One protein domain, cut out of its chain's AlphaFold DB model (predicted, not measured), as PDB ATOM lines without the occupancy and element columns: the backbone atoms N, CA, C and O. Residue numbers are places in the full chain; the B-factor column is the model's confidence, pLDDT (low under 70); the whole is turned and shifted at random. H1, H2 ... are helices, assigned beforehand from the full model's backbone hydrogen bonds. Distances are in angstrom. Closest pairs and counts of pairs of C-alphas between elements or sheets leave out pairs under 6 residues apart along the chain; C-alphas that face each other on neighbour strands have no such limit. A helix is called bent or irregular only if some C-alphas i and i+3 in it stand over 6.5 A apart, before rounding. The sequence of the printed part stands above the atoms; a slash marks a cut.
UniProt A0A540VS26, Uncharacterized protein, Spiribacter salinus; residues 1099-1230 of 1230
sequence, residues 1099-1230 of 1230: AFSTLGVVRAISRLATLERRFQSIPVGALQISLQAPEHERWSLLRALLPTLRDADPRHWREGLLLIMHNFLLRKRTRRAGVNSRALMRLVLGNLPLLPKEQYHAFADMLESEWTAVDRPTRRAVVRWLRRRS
ATOM      1  N   ALA A1099      29.993 -29.686 -38.394       52.62
ATOM      2  CA  ALA A1099      29.103 -30.828 -38.116       52.62
ATOM      3  C   ALA A1099      29.765 -32.183 -37.769       52.62
ATOM      4  O   ALA A1099      29.114 -33.032 -37.155       52.62
ATOM      5  N   PHE A1100      31.026 -32.421 -38.155       52.47
ATOM      6  CA  PHE A1100      31.687 -33.712 -37.908       52.47
ATOM      7  C   PHE A1100      32.086 -33.922 -36.437       52.47
ATOM      8  O   PHE A1100      32.116 -35.068 -35.991       52.47
ATOM      9  N   SER A1101      32.304 -32.855 -35.657       71.69
ATOM     10  CA  SER A1101      32.511 -32.964 -34.203       71.69
ATOM     11  C   SER A1101      31.183 -33.054 -33.443       71.69
ATOM     12  O   SER A1101      31.075 -33.777 -32.452       71.69
ATOM     13  N   THR A1102      30.128 -32.407 -33.947       84.31
ATOM     14  CA  THR A1102      28.845 -32.309 -33.244       84.31
ATOM     15  C   THR A1102      28.105 -33.643 -33.137       84.31
ATOM     16  O   THR A1102      27.556 -33.947 -32.083       84.31
ATOM     17  N   LEU A1103      28.112 -34.490 -34.179       87.12
ATOM     18  CA  LEU A1103      27.492 -35.823 -34.088       87.12
ATOM     19  C   LEU A1103      28.198 -36.718 -33.055       87.12
ATOM     20  O   LEU A1103      27.544 -37.520 -32.391       87.12
ATOM     21  N   GLY A1104      29.514 -36.550 -32.881       85.25
ATOM     22  CA  GLY A1104      30.263 -37.194 -31.803       85.25
ATOM     23  C   GLY A1104      29.708 -36.808 -30.431       85.25
ATOM     24  O   GLY A1104      29.391 -37.690 -29.637       85.25
ATOM     25  N   VAL A1105      29.507 -35.507 -30.194       84.19
ATOM     26  CA  VAL A1105      28.917 -34.987 -28.948       84.19
ATOM     27  C   VAL A1105      27.487 -35.504 -28.737       84.19
ATOM     28  O   VAL A1105      27.099 -35.832 -27.622       84.19
ATOM     29  N   VAL A1106      26.696 -35.656 -29.802       89.19
ATOM     30  CA  VAL A1106      25.342 -36.231 -29.704       89.19
ATOM     31  C   VAL A1106      25.364 -37.709 -29.323       89.19
ATOM     32  O   VAL A1106      24.559 -38.128 -28.496       89.19
ATOM     33  N   ARG A1107      26.278 -38.507 -29.890       89.56
ATOM     34  CA  ARG A1107      26.465 -39.914 -29.488       89.56
ATOM     35  C   ARG A1107      26.861 -40.012 -28.020       89.56
ATOM     36  O   ARG A1107      26.331 -40.842 -27.294       89.56
ATOM     37  N   ALA A1108      27.750 -39.128 -27.596       84.00
ATOM     38  CA  ALA A1108      28.164 -38.954 -26.217       84.00
ATOM     39  C   ALA A1108      26.981 -38.659 -25.273       84.00
ATOM     40  O   ALA A1108      26.714 -39.441 -24.364       84.00
ATOM     41  N   ILE A1109      26.203 -37.606 -25.548       85.94
ATOM     42  CA  ILE A1109      25.003 -37.260 -24.765       85.94
ATOM     43  C   ILE A1109      23.980 -38.402 -24.792       85.94
ATOM     44  O   ILE A1109      23.351 -38.698 -23.784       85.94
ATOM     45  N   SER A1110      23.835 -39.088 -25.927       88.81
ATOM     46  CA  SER A1110      22.948 -40.245 -26.047       88.81
ATOM     47  C   SER A1110      23.371 -41.399 -25.148       88.81
ATOM     48  O   SER A1110      22.496 -42.099 -24.654       88.81
ATOM     49  N   ARG A1111      24.674 -41.625 -24.948       86.75
ATOM     50  CA  ARG A1111      25.179 -42.678 -24.059       86.75
ATOM     51  C   ARG A1111      24.955 -42.327 -22.590       86.75
ATOM     52  O   ARG A1111      24.493 -43.188 -21.846       86.75
ATOM     53  N   LEU A1112      25.171 -41.068 -22.203       82.50
ATOM     54  CA  LEU A1112      24.787 -40.566 -20.874       82.50
ATOM     55  C   LEU A1112      23.282 -40.742 -20.628       82.50
ATOM     56  O   LEU A1112      22.876 -41.395 -19.673       82.50
ATOM     57  N   ALA A1113      22.455 -40.301 -21.578       83.25
ATOM     58  CA  ALA A1113      21.002 -40.444 -21.514       83.25
ATOM     59  C   ALA A1113      20.521 -41.903 -21.408       83.25
ATOM     60  O   ALA A1113      19.453 -42.150 -20.860       83.25
ATOM     61  N   THR A1114      21.267 -42.888 -21.929       79.19
ATOM     62  CA  THR A1114      20.905 -44.308 -21.748       79.19
ATOM     63  C   THR A1114      21.229 -44.862 -20.370       79.19
ATOM     64  O   THR A1114      20.602 -45.842 -19.972       79.19
ATOM     65  N   LEU A1115      22.200 -44.279 -19.665       71.44
ATOM     66  CA  LEU A1115      22.452 -44.630 -18.272       71.44
ATOM     67  C   LEU A1115      21.407 -43.963 -17.374       71.44
ATOM     68  O   LEU A1115      20.900 -44.577 -16.451       71.44
ATOM     69  N   GLU A1116      20.983 -42.747 -17.693       65.56
ATOM     70  CA  GLU A1116      20.079 -41.980 -16.841       65.56
ATOM     71  C   GLU A1116      18.607 -42.113 -17.257       65.56
ATOM     72  O   GLU A1116      18.145 -41.508 -18.226       65.56
ATOM     73  N   ARG A1117      17.793 -42.821 -16.461       55.84
ATOM     74  CA  ARG A1117      16.332 -42.862 -16.691       55.84
ATOM     75  C   ARG A1117      15.620 -41.518 -16.440       55.84
ATOM     76  O   ARG A1117      14.453 -41.408 -16.807       55.84
ATOM     77  N   ARG A1118      16.281 -40.512 -15.843       59.75
ATOM     78  CA  ARG A1118      15.719 -39.185 -15.494       59.75
ATOM     79  C   ARG A1118      16.638 -38.026 -15.907       59.75
ATOM     80  O   ARG A1118      17.128 -37.269 -15.076       59.75
ATOM     81  N   PHE A1119      16.866 -37.876 -17.203       64.19
ATOM     82  CA  PHE A1119      17.698 -36.806 -17.760       64.19
ATOM     83  C   PHE A1119      16.792 -35.619 -18.144       64.19
ATOM     84  O   PHE A1119      16.042 -35.719 -19.098       64.19
ATOM     85  N   GLN A1120      16.767 -34.504 -17.405       60.06
ATOM     86  CA  GLN A1120      15.667 -33.523 -17.556       60.06
ATOM     87  C   GLN A1120      15.816 -32.456 -18.658       60.06
ATOM     88  O   GLN A1120      14.867 -31.720 -18.893       60.06
ATOM     89  N   SER A1121      16.946 -32.318 -19.360       63.25
ATOM     90  CA  SER A1121      16.949 -31.582 -20.639       63.25
ATOM     91  C   SER A1121      18.187 -31.881 -21.477       63.25
ATOM     92  O   SER A1121      19.312 -31.933 -20.975       63.25
ATOM     93  N   ILE A1122      17.963 -32.079 -22.772       72.44
ATOM     94  CA  ILE A1122      18.995 -32.287 -23.784       72.44
ATOM     95  C   ILE A1122      18.922 -31.112 -24.753       72.44
ATOM     96  O   ILE A1122      17.812 -30.743 -25.141       72.44
ATOM     97  N   PRO A1123      20.057 -30.550 -25.213       74.25
ATOM     98  CA  PRO A1123      20.027 -29.519 -26.240       74.25
ATOM     99  C   PRO A1123      19.226 -29.990 -27.463       74.25
ATOM    100  O   PRO A1123      19.548 -31.017 -28.057       74.25
ATOM    101  N   VAL A1124      18.216 -29.233 -27.898       72.38
ATOM    102  CA  VAL A1124      17.373 -29.550 -29.083       72.38
ATOM    103  C   VAL A1124      18.185 -29.902 -30.307       72.38
ATOM    104  O   VAL A1124      17.841 -30.802 -31.079       72.38
ATOM    105  N   GLY A1125      19.286 -29.170 -30.485       81.25
ATOM    106  CA  GLY A1125      20.201 -29.387 -31.585       81.25
ATOM    107  C   GLY A1125      20.705 -30.829 -31.616       81.25
ATOM    108  O   GLY A1125      20.921 -31.356 -32.701       81.25
ATOM    109  N   ALA A1126      20.830 -31.505 -30.469       86.69
ATOM    110  CA  ALA A1126      21.246 -32.899 -30.407       86.69
ATOM    111  C   ALA A1126      20.201 -33.831 -31.034       86.69
ATOM    112  O   ALA A1126      20.553 -34.729 -31.801       86.69
ATOM    113  N   LEU A1127      18.906 -33.581 -30.807       88.31
ATOM    114  CA  LEU A1127      17.824 -34.319 -31.467       88.31
ATOM    115  C   LEU A1127      17.809 -34.045 -32.977       88.31
ATOM    116  O   LEU A1127      17.661 -34.965 -33.784       88.31
ATOM    117  N   GLN A1128      18.019 -32.792 -33.385       87.75
ATOM    118  CA  GLN A1128      18.087 -32.429 -34.801       87.75
ATOM    119  C   GLN A1128      19.285 -33.081 -35.504       87.75
ATOM    120  O   GLN A1128      19.148 -33.603 -36.610       87.75
ATOM    121  N   ILE A1129      20.452 -33.090 -34.866       89.88
ATOM    122  CA  ILE A1129      21.664 -33.723 -35.391       89.88
ATOM    123  C   ILE A1129      21.539 -35.243 -35.382       89.88
ATOM    124  O   ILE A1129      22.007 -35.894 -36.315       89.88
ATOM    125  N   SER A1130      20.786 -35.812 -34.438       91.62
ATOM    126  CA  SER A1130      20.422 -37.230 -34.473       91.62
ATOM    127  C   SER A1130      19.678 -37.600 -35.755       91.62
ATOM    128  O   SER A1130      19.885 -38.693 -36.262       91.62
ATOM    129  N   LEU A1131      18.872 -36.703 -36.345       89.62
ATOM    130  CA  LEU A1131      18.239 -36.948 -37.653       89.62
ATOM    131  C   LEU A1131      19.232 -36.955 -38.821       89.62
ATOM    132  O   LEU A1131      18.940 -37.536 -39.866       89.62
ATOM    133  N   GLN A1132      20.383 -36.306 -38.660       88.25
ATOM    134  CA  GLN A1132      21.447 -36.254 -39.663       88.25
ATOM    135  C   GLN A1132      22.423 -37.431 -39.538       88.25
ATOM    136  O   GLN A1132      23.204 -37.666 -40.459       88.25
ATOM    137  N   ALA A1133      22.345 -38.205 -38.450       90.00
ATOM    138  CA  ALA A1133      23.153 -39.401 -38.242       90.00
ATOM    139  C   ALA A1133      22.950 -40.451 -39.360       90.00
ATOM    140  O   ALA A1133      21.923 -40.432 -40.065       90.00
ATOM    141  N   PRO A1134      23.887 -41.405 -39.522       90.69
ATOM    142  CA  PRO A1134      23.695 -42.575 -40.375       90.69
ATOM    143  C   PRO A1134      22.380 -43.299 -40.064       90.69
ATOM    144  O   PRO A1134      21.928 -43.340 -38.920       90.69
ATOM    145  N   GLU A1135      21.747 -43.881 -41.086       85.56
ATOM    146  CA  GLU A1135      20.402 -44.465 -40.965       85.56
ATOM    147  C   GLU A1135      20.291 -45.521 -39.855       85.56
ATOM    148  O   GLU A1135      19.295 -45.538 -39.131       85.56
ATOM    149  N   HIS A1136      21.330 -46.341 -39.679       88.94
ATOM    150  CA  HIS A1136      21.373 -47.393 -38.664       88.94
ATOM    151  C   HIS A1136      21.486 -46.857 -37.222       88.94
ATOM    152  O   HIS A1136      21.022 -47.518 -36.297       88.94
ATOM    153  N   GLU A1137      22.030 -45.652 -37.015       92.56
ATOM    154  CA  GLU A1137      22.183 -45.037 -35.683       92.56
ATOM    155  C   GLU A1137      21.017 -44.117 -35.316       92.56
ATOM    156  O   GLU A1137      20.680 -43.973 -34.142       92.56
ATOM    157  N   ARG A1138      20.379 -43.507 -36.323       92.38
ATOM    158  CA  ARG A1138      19.342 -42.469 -36.189       92.38
ATOM    159  C   ARG A1138      18.274 -42.821 -35.150       92.38
ATOM    160  O   ARG A1138      17.935 -42.011 -34.293       92.38
ATOM    161  N   TRP A1139      17.749 -44.044 -35.218       91.25
ATOM    162  CA  TRP A1139      16.737 -44.527 -34.276       91.25
ATOM    163  C   TRP A1139      17.285 -44.814 -32.887       91.25
ATOM    164  O   TRP A1139      16.561 -44.596 -31.922       91.25
ATOM    165  N   SER A1140      18.518 -45.314 -32.791       91.69
ATOM    166  CA  SER A1140      19.162 -45.597 -31.509       91.69
ATOM    167  C   SER A1140      19.328 -44.303 -30.713       91.69
ATOM    168  O   SER A1140      18.802 -44.194 -29.609       91.69
ATOM    169  N   LEU A1141      19.906 -43.273 -31.346       92.69
ATOM    170  CA  LEU A1141      20.085 -41.947 -30.747       92.69
ATOM    171  C   LEU A1141      18.749 -41.338 -30.319       92.69
ATOM    172  O   LEU A1141      18.589 -40.902 -29.187       92.69
ATOM    173  N   LEU A1142      17.740 -41.361 -31.191       92.19
ATOM    174  CA  LEU A1142      16.428 -40.803 -30.855       92.19
ATOM    175  C   LEU A1142      15.716 -41.571 -29.737       92.19
ATOM    176  O   LEU A1142      15.023 -40.955 -28.937       92.19
ATOM    177  N   ARG A1143      15.855 -42.899 -29.673       90.88
ATOM    178  CA  ARG A1143      15.256 -43.707 -28.598       90.88
ATOM    179  C   ARG A1143      15.955 -43.516 -27.261       90.88
ATOM    180  O   ARG A1143      15.289 -43.649 -26.248       90.88
ATOM    181  N   ALA A1144      17.246 -43.212 -27.274       88.00
ATOM    182  CA  ALA A1144      17.997 -42.858 -26.080       88.00
ATOM    183  C   ALA A1144      17.669 -41.439 -25.600       88.00
ATOM    184  O   ALA A1144      17.385 -41.228 -24.430       88.00
ATOM    185  N   LEU A1145      17.657 -40.466 -26.517       88.44
ATOM    186  CA  LEU A1145      17.517 -39.051 -26.181       88.44
ATOM    187  C   LEU A1145      16.062 -38.634 -25.928       88.44
ATOM    188  O   LEU A1145      15.828 -37.756 -25.117       88.44
ATOM    189  N   LEU A1146      15.055 -39.195 -26.604       87.88
ATOM    190  CA  LEU A1146      13.674 -38.707 -26.444       87.88
ATOM    191  C   LEU A1146      13.039 -38.984 -25.071       87.88
ATOM    192  O   LEU A1146      12.349 -38.082 -24.605       87.88
ATOM    193  N   PRO A1147      13.237 -40.145 -24.410       86.31
ATOM    194  CA  PRO A1147      12.691 -40.402 -23.072       86.31
ATOM    195  C   PRO A1147      13.054 -39.344 -22.035       86.31
ATOM    196  O   PRO A1147      12.247 -39.041 -21.165       86.31
ATOM    197  N   THR A1148      14.221 -38.728 -22.194       79.31
ATOM    198  CA  THR A1148      14.716 -37.645 -21.337       79.31
ATOM    199  C   THR A1148      13.792 -36.423 -21.335       79.31
ATOM    200  O   THR A1148      13.592 -35.771 -20.316       79.31
ATOM    201  N   LEU A1149      13.096 -36.160 -22.446       78.88
ATOM    202  CA  LEU A1149      12.153 -35.047 -22.530       78.88
ATOM    203  C   LEU A1149      10.909 -35.245 -21.660       78.88
ATOM    204  O   LEU A1149      10.202 -34.276 -21.409       78.88
ATOM    205  N   ARG A1150      10.607 -36.465 -21.210       81.44
ATOM    206  CA  ARG A1150       9.358 -36.751 -20.492       81.44
ATOM    207  C   ARG A1150       9.276 -36.018 -19.159       81.44
ATOM    208  O   ARG A1150       8.197 -35.572 -18.778       81.44
ATOM    209  N   ASP A1151      10.421 -35.890 -18.506       71.69
ATOM    210  CA  ASP A1151      10.559 -35.267 -17.194       71.69
ATOM    211  C   ASP A1151      11.123 -33.839 -17.299       71.69
ATOM    212  O   ASP A1151      11.453 -33.229 -16.281       71.69
ATOM    213  N   ALA A1152      11.258 -33.314 -18.524       72.00
ATOM    214  CA  ALA A1152      11.778 -31.978 -18.786       72.00
ATOM    215  C   ALA A1152      10.762 -30.878 -18.459       72.00
ATOM    216  O   ALA A1152       9.550 -31.098 -18.472       72.00
ATOM    217  N   ASP A1153      11.260 -29.659 -18.227       73.44
ATOM    218  CA  ASP A1153      10.402 -28.484 -18.048       73.44
ATOM    219  C   ASP A1153       9.472 -28.317 -19.273       73.44
ATOM    220  O   ASP A1153       9.960 -28.394 -20.412       73.44
ATOM    221  N   PRO A1154       8.161 -28.059 -19.068       78.38
ATOM    222  CA  PRO A1154       7.174 -27.806 -20.120       78.38
ATOM    223  C   PRO A1154       7.629 -26.886 -21.260       78.38
ATOM    224  O   PRO A1154       7.182 -27.053 -22.396       78.38
ATOM    225  N   ARG A1155       8.538 -25.936 -21.011       74.19
ATOM    226  CA  ARG A1155       9.120 -25.039 -22.024       74.19
ATOM    227  C   ARG A1155       9.842 -25.792 -23.156       74.19
ATOM    228  O   ARG A1155       9.780 -25.350 -24.305       74.19
ATOM    229  N   HIS A1156      10.419 -26.963 -22.879       74.88
ATOM    230  CA  HIS A1156      11.132 -27.805 -23.855       74.88
ATOM    231  C   HIS A1156      10.191 -28.597 -24.782       74.88
ATOM    232  O   HIS A1156      10.609 -29.222 -25.756       74.88
ATOM    233  N   TRP A1157       8.880 -28.541 -24.553       78.75
ATOM    234  CA  TRP A1157       7.866 -29.141 -25.421       78.75
ATOM    235  C   TRP A1157       8.011 -28.762 -26.903       78.75
ATOM    236  O   TRP A1157       7.882 -29.604 -27.802       78.75
ATOM    237  N   ARG A1158       8.255 -27.467 -27.165       77.00
ATOM    238  CA  ARG A1158       8.349 -26.919 -28.529       77.00
ATOM    239  C   ARG A1158       9.457 -27.609 -29.311       77.00
ATOM    240  O   ARG A1158       9.323 -27.840 -30.506       77.00
ATOM    241  N   GLU A1159      10.510 -27.997 -28.616       75.31
ATOM    242  CA  GLU A1159      11.716 -28.599 -29.154       75.31
ATOM    243  C   GLU A1159      11.452 -30.003 -29.714       75.31
ATOM    244  O   GLU A1159      11.840 -30.315 -30.844       75.31
ATOM    245  N   GLY A1160      10.684 -30.822 -28.988       80.31
ATOM    246  CA  GLY A1160      10.243 -32.130 -29.473       80.31
ATOM    247  C   GLY A1160       9.340 -32.022 -30.707       80.31
ATOM    248  O   GLY A1160       9.452 -32.815 -31.643       80.31
ATOM    249  N   LEU A1161       8.484 -31.000 -30.778       84.81
ATOM    250  CA  LEU A1161       7.674 -30.748 -31.973       84.81
ATOM    251  C   LEU A1161       8.517 -30.261 -33.156       84.81
ATOM    252  O   LEU A1161       8.344 -30.756 -34.272       84.81
ATOM    253  N   LEU A1162       9.477 -29.361 -32.926       83.00
ATOM    254  CA  LEU A1162      10.422 -28.910 -33.951       83.00
ATOM    255  C   LEU A1162      11.181 -30.088 -34.576       83.00
ATOM    256  O   LEU A1162      11.420 -30.086 -35.782       83.00
ATOM    257  N   LEU A1163      11.456 -31.154 -33.820       85.12
ATOM    258  CA  LEU A1163      12.048 -32.379 -34.361       85.12
ATOM    259  C   LEU A1163      11.181 -33.054 -35.440       85.12
ATOM    260  O   LEU A1163      11.699 -33.494 -36.472       85.12
ATOM    261  N   ILE A1164       9.858 -33.121 -35.243       85.69
ATOM    262  CA  ILE A1164       8.913 -33.674 -36.233       85.69
ATOM    263  C   ILE A1164       8.965 -32.840 -37.516       85.69
ATOM    264  O   ILE A1164       9.019 -33.392 -38.622       85.69
ATOM    265  N   MET A1165       9.004 -31.515 -37.366       84.81
ATOM    266  CA  MET A1165       9.130 -30.584 -38.482       84.81
ATOM    267  C   MET A1165      10.455 -30.765 -39.223       84.81
ATOM    268  O   MET A1165      10.462 -30.901 -40.446       84.81
ATOM    269  N   HIS A1166      11.574 -30.827 -38.502       85.44
ATOM    270  CA  HIS A1166      12.894 -31.016 -39.094       85.44
ATOM    271  C   HIS A1166      13.004 -32.346 -39.841       85.44
ATOM    272  O   HIS A1166      13.525 -32.366 -40.955       85.44
ATOM    273  N   ASN A1167      12.447 -33.437 -39.306       86.38
ATOM    274  CA  ASN A1167      12.407 -34.714 -40.018       86.38
ATOM    275  C   ASN A1167      11.570 -34.629 -41.302       86.38
ATOM    276  O   ASN A1167      11.958 -35.176 -42.335       86.38
ATOM    277  N   PHE A1168      10.436 -33.925 -41.267       86.06
ATOM    278  CA  PHE A1168       9.624 -33.701 -42.462       86.06
ATOM    279  C   PHE A1168      10.400 -32.926 -43.539       86.06
ATOM    280  O   PHE A1168      10.465 -33.363 -44.692       86.06
ATOM    281  N   LEU A1169      11.049 -31.822 -43.160       83.69
ATOM    282  CA  LEU A1169      11.869 -31.013 -44.064       83.69
ATOM    283  C   LEU A1169      13.057 -31.806 -44.630       83.69
ATOM    284  O   LEU A1169      13.332 -31.729 -45.829       83.69
ATOM    285  N   LEU A1170      13.718 -32.621 -43.804       83.56
ATOM    286  CA  LEU A1170      14.829 -33.478 -44.221       83.56
ATOM    287  C   LEU A1170      14.388 -34.510 -45.270       83.56
ATOM    288  O   LEU A1170      15.037 -34.641 -46.314       83.56
ATOM    289  N   ARG A1171      13.245 -35.175 -45.053       83.12
ATOM    290  CA  ARG A1171      12.666 -36.123 -46.023       83.12
ATOM    291  C   ARG A1171      12.266 -35.438 -47.323       83.12
ATOM    292  O   ARG A1171      12.496 -35.999 -48.395       83.12
ATOM    293  N   LYS A1172      11.707 -34.225 -47.245       83.62
ATOM    294  CA  LYS A1172      11.361 -33.420 -48.426       83.62
ATOM    295  C   LYS A1172      12.607 -33.071 -49.245       83.62
ATOM    296  O   LYS A1172      12.558 -33.154 -50.470       83.62
ATOM    297  N   ARG A1173      13.716 -32.724 -48.582       82.94
ATOM    298  CA  ARG A1173      14.973 -32.319 -49.233       82.94
ATOM    299  C   ARG A1173      15.735 -33.485 -49.862       82.94
ATOM    300  O   ARG A1173      16.296 -33.325 -50.936       82.94
ATOM    301  N   THR A1174      15.772 -34.643 -49.207       77.88
ATOM    302  CA  THR A1174      16.693 -35.732 -49.587       77.88
ATOM    303  C   THR A1174      16.012 -36.948 -50.217       77.88
ATOM    304  O   THR A1174      16.708 -37.808 -50.752       77.88
ATOM    305  N   ARG A1175      14.672 -37.055 -50.158       68.62
ATOM    306  CA  ARG A1175      13.820 -38.204 -50.558       68.62
ATOM    307  C   ARG A1175      14.154 -39.565 -49.911       68.62
ATOM    308  O   ARG A1175      13.248 -40.383 -49.782       68.62
ATOM    309  N   ARG A1176      15.396 -39.807 -49.473       63.41
ATOM    310  CA  ARG A1176      15.900 -41.047 -48.859       63.41
ATOM    311  C   ARG A1176      16.438 -40.870 -47.432       63.41
ATOM    312  O   ARG A1176      16.474 -41.851 -46.704       63.41
ATOM    313  N   ALA A1177      16.814 -39.664 -46.991       61.25
ATOM    314  CA  ALA A1177      17.317 -39.448 -45.633       61.25
ATOM    315  C   ALA A1177      16.211 -38.891 -44.721       61.25
ATOM    316  O   ALA A1177      15.719 -37.778 -44.884       61.25
ATOM    317  N   GLY A1178      15.777 -39.704 -43.766       69.31
ATOM    318  CA  GLY A1178      14.850 -39.318 -42.709       69.31
ATOM    319  C   GLY A1178      14.112 -40.530 -42.164       69.31
ATOM    320  O   GLY A1178      14.029 -41.570 -42.813       69.31
ATOM    321  N   VAL A1179      13.598 -40.412 -40.949       82.19
ATOM    322  CA  VAL A1179      12.908 -41.508 -40.264       82.19
ATOM    323  C   VAL A1179      11.416 -41.502 -40.583       82.19
ATOM    324  O   VAL A1179      10.840 -40.467 -40.926       82.19
ATOM    325  N   ASN A1180      10.762 -42.664 -40.498       87.38
ATOM    326  CA  ASN A1180       9.326 -42.771 -40.758       87.38
ATOM    327  C   ASN A1180       8.553 -41.778 -39.872       87.38
ATOM    328  O   ASN A1180       8.538 -41.914 -38.651       87.38
ATOM    329  N   SER A1181       7.884 -40.802 -40.496       83.81
ATOM    330  CA  SER A1181       7.248 -39.684 -39.789       83.81
ATOM    331  C   SER A1181       6.201 -40.138 -38.771       83.81
ATOM    332  O   SER A1181       6.102 -39.542 -37.707       83.81
ATOM    333  N   ARG A1182       5.459 -41.224 -39.041       84.50
ATOM    334  CA  ARG A1182       4.469 -41.758 -38.088       84.50
ATOM    335  C   ARG A1182       5.131 -42.416 -36.884       84.50
ATOM    336  O   ARG A1182       4.627 -42.270 -35.774       84.50
ATOM    337  N   ALA A1183       6.216 -43.155 -37.105       87.56
ATOM    338  CA  ALA A1183       6.966 -43.780 -36.021       87.56
ATOM    339  C   ALA A1183       7.658 -42.716 -35.159       87.56
ATOM    340  O   ALA A1183       7.578 -42.786 -33.938       87.56
ATOM    341  N   LEU A1184       8.255 -41.695 -35.790       87.75
ATOM    342  CA  LEU A1184       8.928 -40.611 -35.077       87.75
ATOM    343  C   LEU A1184       7.921 -39.801 -34.273       87.75
ATOM    344  O   LEU A1184       8.140 -39.555 -33.100       87.75
ATOM    345  N   MET A1185       6.788 -39.448 -34.881       88.06
ATOM    346  CA  MET A1185       5.704 -38.753 -34.197       88.06
ATOM    347  C   MET A1185       5.216 -39.548 -32.983       88.06
ATOM    348  O   MET A1185       5.081 -38.975 -31.914       88.06
ATOM    349  N   ARG A1186       5.006 -40.867 -33.096       89.12
ATOM    350  CA  ARG A1186       4.650 -41.689 -31.925       89.12
ATOM    351  C   ARG A1186       5.721 -41.650 -30.837       89.12
ATOM    352  O   ARG A1186       5.370 -41.506 -29.673       89.12
ATOM    353  N   LEU A1187       6.994 -41.770 -31.219       89.69
ATOM    354  CA  LEU A1187       8.108 -41.755 -30.275       89.69
ATOM    355  C   LEU A1187       8.231 -40.397 -29.568       89.69
ATOM    356  O   LEU A1187       8.323 -40.365 -28.350       89.69
ATOM    357  N   VAL A1188       8.173 -39.291 -30.311       89.62
ATOM    358  CA  VAL A1188       8.216 -37.928 -29.761       89.62
ATOM    359  C   VAL A1188       7.031 -37.697 -28.834       89.62
ATOM    360  O   VAL A1188       7.222 -37.411 -27.662       89.62
ATOM    361  N   LEU A1189       5.803 -37.880 -29.326       89.06
ATOM    362  CA  LEU A1189       4.594 -37.584 -28.558       89.06
ATOM    363  C   LEU A1189       4.498 -38.443 -27.282       89.06
ATOM    364  O   LEU A1189       4.066 -37.961 -26.238       89.06
ATOM    365  N   GLY A1190       4.947 -39.703 -27.332       89.12
ATOM    366  CA  GLY A1190       4.996 -40.585 -26.161       89.12
ATOM    367  C   GLY A1190       5.923 -40.100 -25.040       89.12
ATOM    368  O   GLY A1190       5.662 -40.418 -23.879       89.12
ATOM    369  N   ASN A1191       6.940 -39.304 -25.382       88.75
ATOM    370  CA  ASN A1191       7.976 -38.824 -24.465       88.75
ATOM    371  C   ASN A1191       7.982 -37.298 -24.275       88.75
ATOM    372  O   ASN A1191       8.903 -36.778 -23.666       88.75
ATOM    373  N   LEU A1192       6.991 -36.558 -24.784       85.88
ATOM    374  CA  LEU A1192       6.868 -35.133 -24.460       85.88
ATOM    375  C   LEU A1192       6.516 -34.941 -22.973       85.88
ATOM    376  O   LEU A1192       5.781 -35.783 -22.434       85.88
ATOM    377  N   PRO A1193       6.956 -33.826 -22.352       82.62
ATOM    378  CA  PRO A1193       6.551 -33.467 -21.001       82.62
ATOM    379  C   PRO A1193       5.029 -33.454 -20.845       82.62
ATOM    380  O   PRO A1193       4.288 -33.123 -21.784       82.62
ATOM    381  N   LEU A1194       4.550 -33.799 -19.649       84.31
ATOM    382  CA  LEU A1194       3.146 -33.600 -19.301       84.31
ATOM    383  C   LEU A1194       2.878 -32.101 -19.136       84.31
ATOM    384  O   LEU A1194       3.559 -31.420 -18.374       84.31
ATOM    385  N   LEU A1195       1.882 -31.594 -19.861       82.75
ATOM    386  CA  LEU A1195       1.424 -30.214 -19.734       82.75
ATOM    387  C   LEU A1195       0.181 -30.157 -18.831       82.75
ATOM    388  O   LEU A1195      -0.605 -31.111 -18.813       82.75
ATOM    389  N   PRO A1196      -0.064 -29.040 -18.130       85.62
ATOM    390  CA  PRO A1196      -1.383 -28.736 -17.590       85.62
ATOM    391  C   PRO A1196      -2.456 -28.835 -18.682       85.62
ATOM    392  O   PRO A1196      -2.207 -28.493 -19.846       85.62
ATOM    393  N   LYS A1197      -3.662 -29.292 -18.320       84.81
ATOM    394  CA  LYS A1197      -4.751 -29.526 -19.283       84.81
ATOM    395  C   LYS A1197      -5.056 -28.304 -20.150       84.81
ATOM    396  O   LYS A1197      -5.285 -28.468 -21.349       84.81
ATOM    397  N   GLU A1198      -5.008 -27.092 -19.590       84.62
ATOM    398  CA  GLU A1198      -5.308 -25.873 -20.354       84.62
ATOM    399  C   GLU A1198      -4.263 -25.595 -21.450       84.62
ATOM    400  O   GLU A1198      -4.591 -25.076 -22.519       84.62
ATOM    401  N   GLN A1199      -3.008 -25.998 -21.233       87.25
ATOM    402  CA  GLN A1199      -1.918 -25.745 -22.175       87.25
ATOM    403  C   GLN A1199      -1.972 -26.664 -23.402       87.25
ATOM    404  O   GLN A1199      -1.550 -26.253 -24.485       87.25
ATOM    405  N   TYR A1200      -2.538 -27.874 -23.288       87.56
ATOM    406  CA  TYR A1200      -2.693 -28.783 -24.433       87.56
ATOM    407  C   TYR A1200      -3.578 -28.190 -25.539       87.56
ATOM    408  O   TYR A1200      -3.251 -28.335 -26.720       87.56
ATOM    409  N   HIS A1201      -4.665 -27.499 -25.177       85.88
ATOM    410  CA  HIS A1201      -5.548 -26.836 -26.141       85.88
ATOM    411  C   HIS A1201      -4.866 -25.641 -26.809       85.88
ATOM    412  O   HIS A1201      -4.828 -25.579 -28.039       85.88
ATOM    413  N   ALA A1202      -4.241 -24.764 -26.018       86.00
ATOM    414  CA  ALA A1202      -3.505 -23.614 -26.538       86.00
ATOM    415  C   ALA A1202      -2.404 -24.038 -27.529       86.00
ATOM    416  O   ALA A1202      -2.273 -23.463 -28.611       86.00
ATOM    417  N   PHE A1203      -1.659 -25.103 -27.215       85.44
ATOM    418  CA  PHE A1203      -0.659 -25.654 -28.130       85.44
ATOM    419  C   PHE A1203      -1.269 -26.289 -29.381       85.44
ATOM    420  O   PHE A1203      -0.701 -26.156 -30.465       85.44
ATOM    421  N   ALA A1204      -2.401 -26.984 -29.260       89.06
ATOM    422  CA  ALA A1204      -3.086 -27.567 -30.410       89.06
ATOM    423  C   ALA A1204      -3.524 -26.487 -31.413       89.06
ATOM    424  O   ALA A1204      -3.308 -26.652 -32.614       89.06
ATOM    425  N   ASP A1205      -4.067 -25.379 -30.917       89.50
ATOM    426  CA  ASP A1205      -4.557 -24.272 -31.742       89.50
ATOM    427  C   ASP A1205      -3.401 -23.459 -32.353       89.50
ATOM    428  O   ASP A1205      -3.431 -23.122 -33.543       89.50
ATOM    429  N   MET A1206      -2.323 -23.247 -31.591       88.94
ATOM    430  CA  MET A1206      -1.067 -22.674 -32.094       88.94
ATOM    431  C   MET A1206      -0.491 -23.526 -33.236       88.94
ATOM    432  O   MET A1206      -0.165 -23.008 -34.299       88.94
ATOM    433  N   LEU A1207      -0.412 -24.854 -33.091       86.44
ATOM    434  CA  LEU A1207       0.101 -25.711 -34.168       86.44
ATOM    435  C   LEU A1207      -0.827 -25.764 -35.382       86.44
ATOM    436  O   LEU A1207      -0.349 -25.920 -36.507       86.44
ATOM    437  N   GLU A1208      -2.142 -25.678 -35.185       88.12
ATOM    438  CA  GLU A1208      -3.102 -25.682 -36.288       88.12
ATOM    439  C   GLU A1208      -2.978 -24.420 -37.159       88.12
ATOM    440  O   GLU A1208      -3.080 -24.528 -38.388       88.12
ATOM    441  N   SER A1209      -2.684 -23.272 -36.536       85.75
ATOM    442  CA  SER A1209      -2.515 -21.968 -37.190       85.75
ATOM    443  C   SER A1209      -1.096 -21.730 -37.729       85.75
ATOM    444  O   SER A1209      -0.939 -21.348 -38.889       85.75
ATOM    445  N   GLU A1210      -0.058 -22.013 -36.941       83.19
ATOM    446  CA  GLU A1210       1.321 -21.599 -37.241       83.19
ATOM    447  C   GLU A1210       2.152 -22.676 -37.960       83.19
ATOM    448  O   GLU A1210       3.095 -22.362 -38.689       83.19
ATOM    449  N   TRP A1211       1.807 -23.965 -37.840       87.44
ATOM    450  CA  TRP A1211       2.656 -25.057 -38.338       87.44
ATOM    451  C   TRP A1211       2.423 -25.383 -39.824       87.44
ATOM    452  O   TRP A1211       2.095 -26.504 -40.221       87.44
ATOM    453  N   THR A1212       2.547 -24.379 -40.690       82.69
ATOM    454  CA  THR A1212       2.306 -24.499 -42.143       82.69
ATOM    455  C   THR A1212       3.414 -25.245 -42.895       82.69
ATOM    456  O   THR A1212       3.163 -25.786 -43.970       82.69
ATOM    457  N   ALA A1213       4.612 -25.344 -42.310       77.88
ATOM    458  CA  ALA A1213       5.767 -26.027 -42.899       77.88
ATOM    459  C   ALA A1213       5.676 -27.570 -42.891       77.88
ATOM    460  O   ALA A1213       6.423 -28.226 -43.621       77.88
ATOM    461  N   VAL A1214       4.775 -28.153 -42.091       83.06
ATOM    462  CA  VAL A1214       4.540 -29.607 -41.992       83.06
ATOM    463  C   VAL A1214       3.320 -30.006 -42.820       83.06
ATOM    464  O   VAL A1214       2.355 -29.248 -42.933       83.06
ATOM    465  N   ASP A1215       3.330 -31.206 -43.406       84.06
ATOM    466  CA  ASP A1215       2.189 -31.688 -44.178       84.06
ATOM    467  C   ASP A1215       0.903 -31.762 -43.338       84.06
ATOM    468  O   ASP A1215       0.889 -32.182 -42.175       84.06
ATOM    469  N   ARG A1216      -0.217 -31.384 -43.965       86.06
ATOM    470  CA  ARG A1216      -1.549 -31.345 -43.342       86.06
ATOM    471  C   ARG A1216      -1.918 -32.648 -42.598       86.06
ATOM    472  O   ARG A1216      -2.508 -32.533 -41.523       86.06
ATOM    473  N   PRO A1217      -1.602 -33.863 -43.102       87.12
ATOM    474  CA  PRO A1217      -1.825 -35.114 -42.372       87.12
ATOM    475  C   PRO A1217      -1.064 -35.221 -41.046       87.12
ATOM    476  O   PRO A1217      -1.693 -35.494 -40.023       87.12
ATOM    477  N   THR A1218       0.254 -34.990 -41.038       83.12
ATOM    478  CA  THR A1218       1.070 -35.039 -39.811       83.12
ATOM    479  C   THR A1218       0.613 -33.980 -38.813       83.12
ATOM    480  O   THR A1218       0.374 -34.302 -37.651       83.12
ATOM    481  N   ARG A1219       0.377 -32.742 -39.273       88.94
ATOM    482  CA  ARG A1219      -0.129 -31.655 -38.421       88.94
ATOM    483  C   ARG A1219      -1.452 -32.017 -37.747       88.94
ATOM    484  O   ARG A1219      -1.570 -31.919 -36.532       88.94
ATOM    485  N   ARG A1220      -2.432 -32.509 -38.516       89.81
ATOM    486  CA  ARG A1220      -3.727 -32.962 -37.973       89.81
ATOM    487  C   ARG A1220      -3.577 -34.112 -36.982       89.81
ATOM    488  O   ARG A1220      -4.352 -34.188 -36.035       89.81
ATOM    489  N   ALA A1221      -2.627 -35.017 -37.208       88.62
ATOM    490  CA  ALA A1221      -2.379 -36.129 -36.300       88.62
ATOM    491  C   ALA A1221      -1.819 -35.652 -34.953       88.62
ATOM    492  O   ALA A1221      -2.308 -36.108 -33.921       88.62
ATOM    493  N   VAL A1222      -0.875 -34.701 -34.958       87.50
ATOM    494  CA  VAL A1222      -0.350 -34.082 -33.731       87.50
ATOM    495  C   VAL A1222      -1.452 -33.306 -33.011       87.50
ATOM    496  O   VAL A1222      -1.733 -33.611 -31.860       87.50
ATOM    497  N   VAL A1223      -2.164 -32.398 -33.688       91.06
ATOM    498  CA  VAL A1223      -3.272 -31.616 -33.095       91.06
ATOM    499  C   VAL A1223      -4.342 -32.523 -32.481       91.06
ATOM    500  O   VAL A1223      -4.785 -32.304 -31.356       91.06
ATOM    501  N   ARG A1224      -4.738 -33.592 -33.183       92.00
ATOM    502  CA  ARG A1224      -5.709 -34.563 -32.660       92.00
ATOM    503  C   ARG A1224      -5.183 -35.295 -31.431       92.00
ATOM    504  O   ARG A1224      -5.964 -35.613 -30.545       92.00
ATOM    505  N   TRP A1225      -3.896 -35.617 -31.406       91.25
ATOM    506  CA  TRP A1225      -3.285 -36.253 -30.250       91.25
ATOM    507  C   TRP A1225      -3.263 -35.311 -29.040       91.25
ATOM    508  O   TRP A1225      -3.630 -35.740 -27.953       91.25
ATOM    509  N   LEU A1226      -2.947 -34.028 -29.247       87.62
ATOM    510  CA  LEU A1226      -2.972 -33.001 -28.200       87.62
ATOM    511  C   LEU A1226      -4.351 -32.857 -27.571       87.62
ATOM    512  O   LEU A1226      -4.493 -33.005 -26.363       87.62
ATOM    513  N   ARG A1227      -5.375 -32.694 -28.412       90.81
ATOM    514  CA  ARG A1227      -6.775 -32.578 -27.979       90.81
ATOM    515  C   ARG A1227      -7.346 -33.849 -27.340       90.81
ATOM    516  O   ARG A1227      -8.431 -33.807 -26.785       90.81
ATOM    517  N   ARG A1228      -6.684 -35.002 -27.483       90.12
ATOM    518  CA  ARG A1228      -7.075 -36.250 -26.799       90.12
ATOM    519  C   ARG A1228      -6.419 -36.402 -25.430       90.12
ATOM    520  O   ARG A1228      -6.841 -37.274 -24.676       90.12
ATOM    521  N   ARG A1229      -5.335 -35.666 -25.175       84.00
ATOM    522  CA  ARG A1229      -4.534 -35.767 -23.951       84.00
ATOM    523  C   ARG A1229      -4.911 -34.690 -22.926       84.00
ATOM    524  O   ARG A1229      -4.723 -34.939 -21.739       84.00
ATOM    525  N   SER A1230      -5.463 -33.556 -23.383       75.38
ATOM    526  CA  SER A1230      -6.316 -32.649 -22.589       75.38
ATOM    527  C   SER A1230      -7.547 -33.386 -22.067       75.38
ATOM    528  O   SER A1230      -7.871 -33.262 -20.862       75.38
TER     529      SER A1230
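This is residues 1099 to 1230 of the 1230 residues of an uncharacterized protein of Spiribacter salinus (UniProt A0A540VS26). Three helical hairpins stand in a row as a slab: H5 and H6 form the middle, H2 and H3 lie on one side with H2 packed on H5, and H7 and H8 lie on the other with H8 packed on H6. H1 crosses the far side of the H2 and H3 hairpin at steep tilts, and short H4 sits at one end of the middle pair. The printed part has 132 residues, with eight named helices, H1 to H8 in chain order, and no named strand. Its class is all helix, with mostly aligned packing. The whole is compact, with a radius of gyration of the C-alphas of 14.4 A and spans of 39 by 35 by 20 A.

H5, residues 1154 to 1174, is the longest helix at 32.0 A, from C-alpha 1154 at (7.174, -27.806, -20.120). It is only just irregular: C-alphas 1155 and 1158 are 6.8 A apart. H6 is residues 1181 to 1191. H7, residues 1197 to 1210, measures 20.5 A, and H8, residues 1216 to 1229, 20.1 A, ending at C-alpha 1229 at (-4.534, -35.767, -23.951). H1, residues 1099 to 1115, measures 25.1 A from C-alpha 1099 at (29.103, -30.828, -38.116). H2 is residues 1124 to 1132. H3, residues 1135 to 1145, is only just irregular: C-alphas 1136 and 1139 are 7.0 A apart. H4 is residues 1147 to 1151.

H5 and H6 form a hairpin at a shallow tilt of 13 degrees; their closest C-alphas are Gly 1160 and Val 1188, 6.1 A. H2 touches H5 at 22 degrees, a shallow tilt, the same way, closest at C-alphas 1124 and 1159, 5.7 A. H2 and H3 are a hairpin, with C-alphas 1130 and 1138 closest at 5.6 A. H1 touches H3 at a steep tilt of 49 degrees, closest at C-alphas 1114 and 1144, 5.4 A. H6 touches H8, closest at C-alphas 1185 and 1222, 7.7 A. H7 and H8 are a hairpin, closest at C-alphas 1204 and 1223, 4.9 A. H4 touches H6, closest at C-alphas 1150 and 1191, 4.7 A. Every O i to N i+4 pair is within hydrogen-bond range in H6 and H8; elsewhere it is 12 of 13 in H1, 4 of 5 in H2, 5 of 7 in H3, 13 of 17 in H5, 8 of 10 in H7 and 0 of 1 in H4, where 1 of 2 O i to N i+3 pairs is.

The C-alphas of Phe 1100 and Glu 1198 are the two farthest apart, 41.7 A. The printed part has no cut and no long link. Residues 1099 to 1100, 1116 to 1121 and 1175 to 1178 have pLDDT under 70.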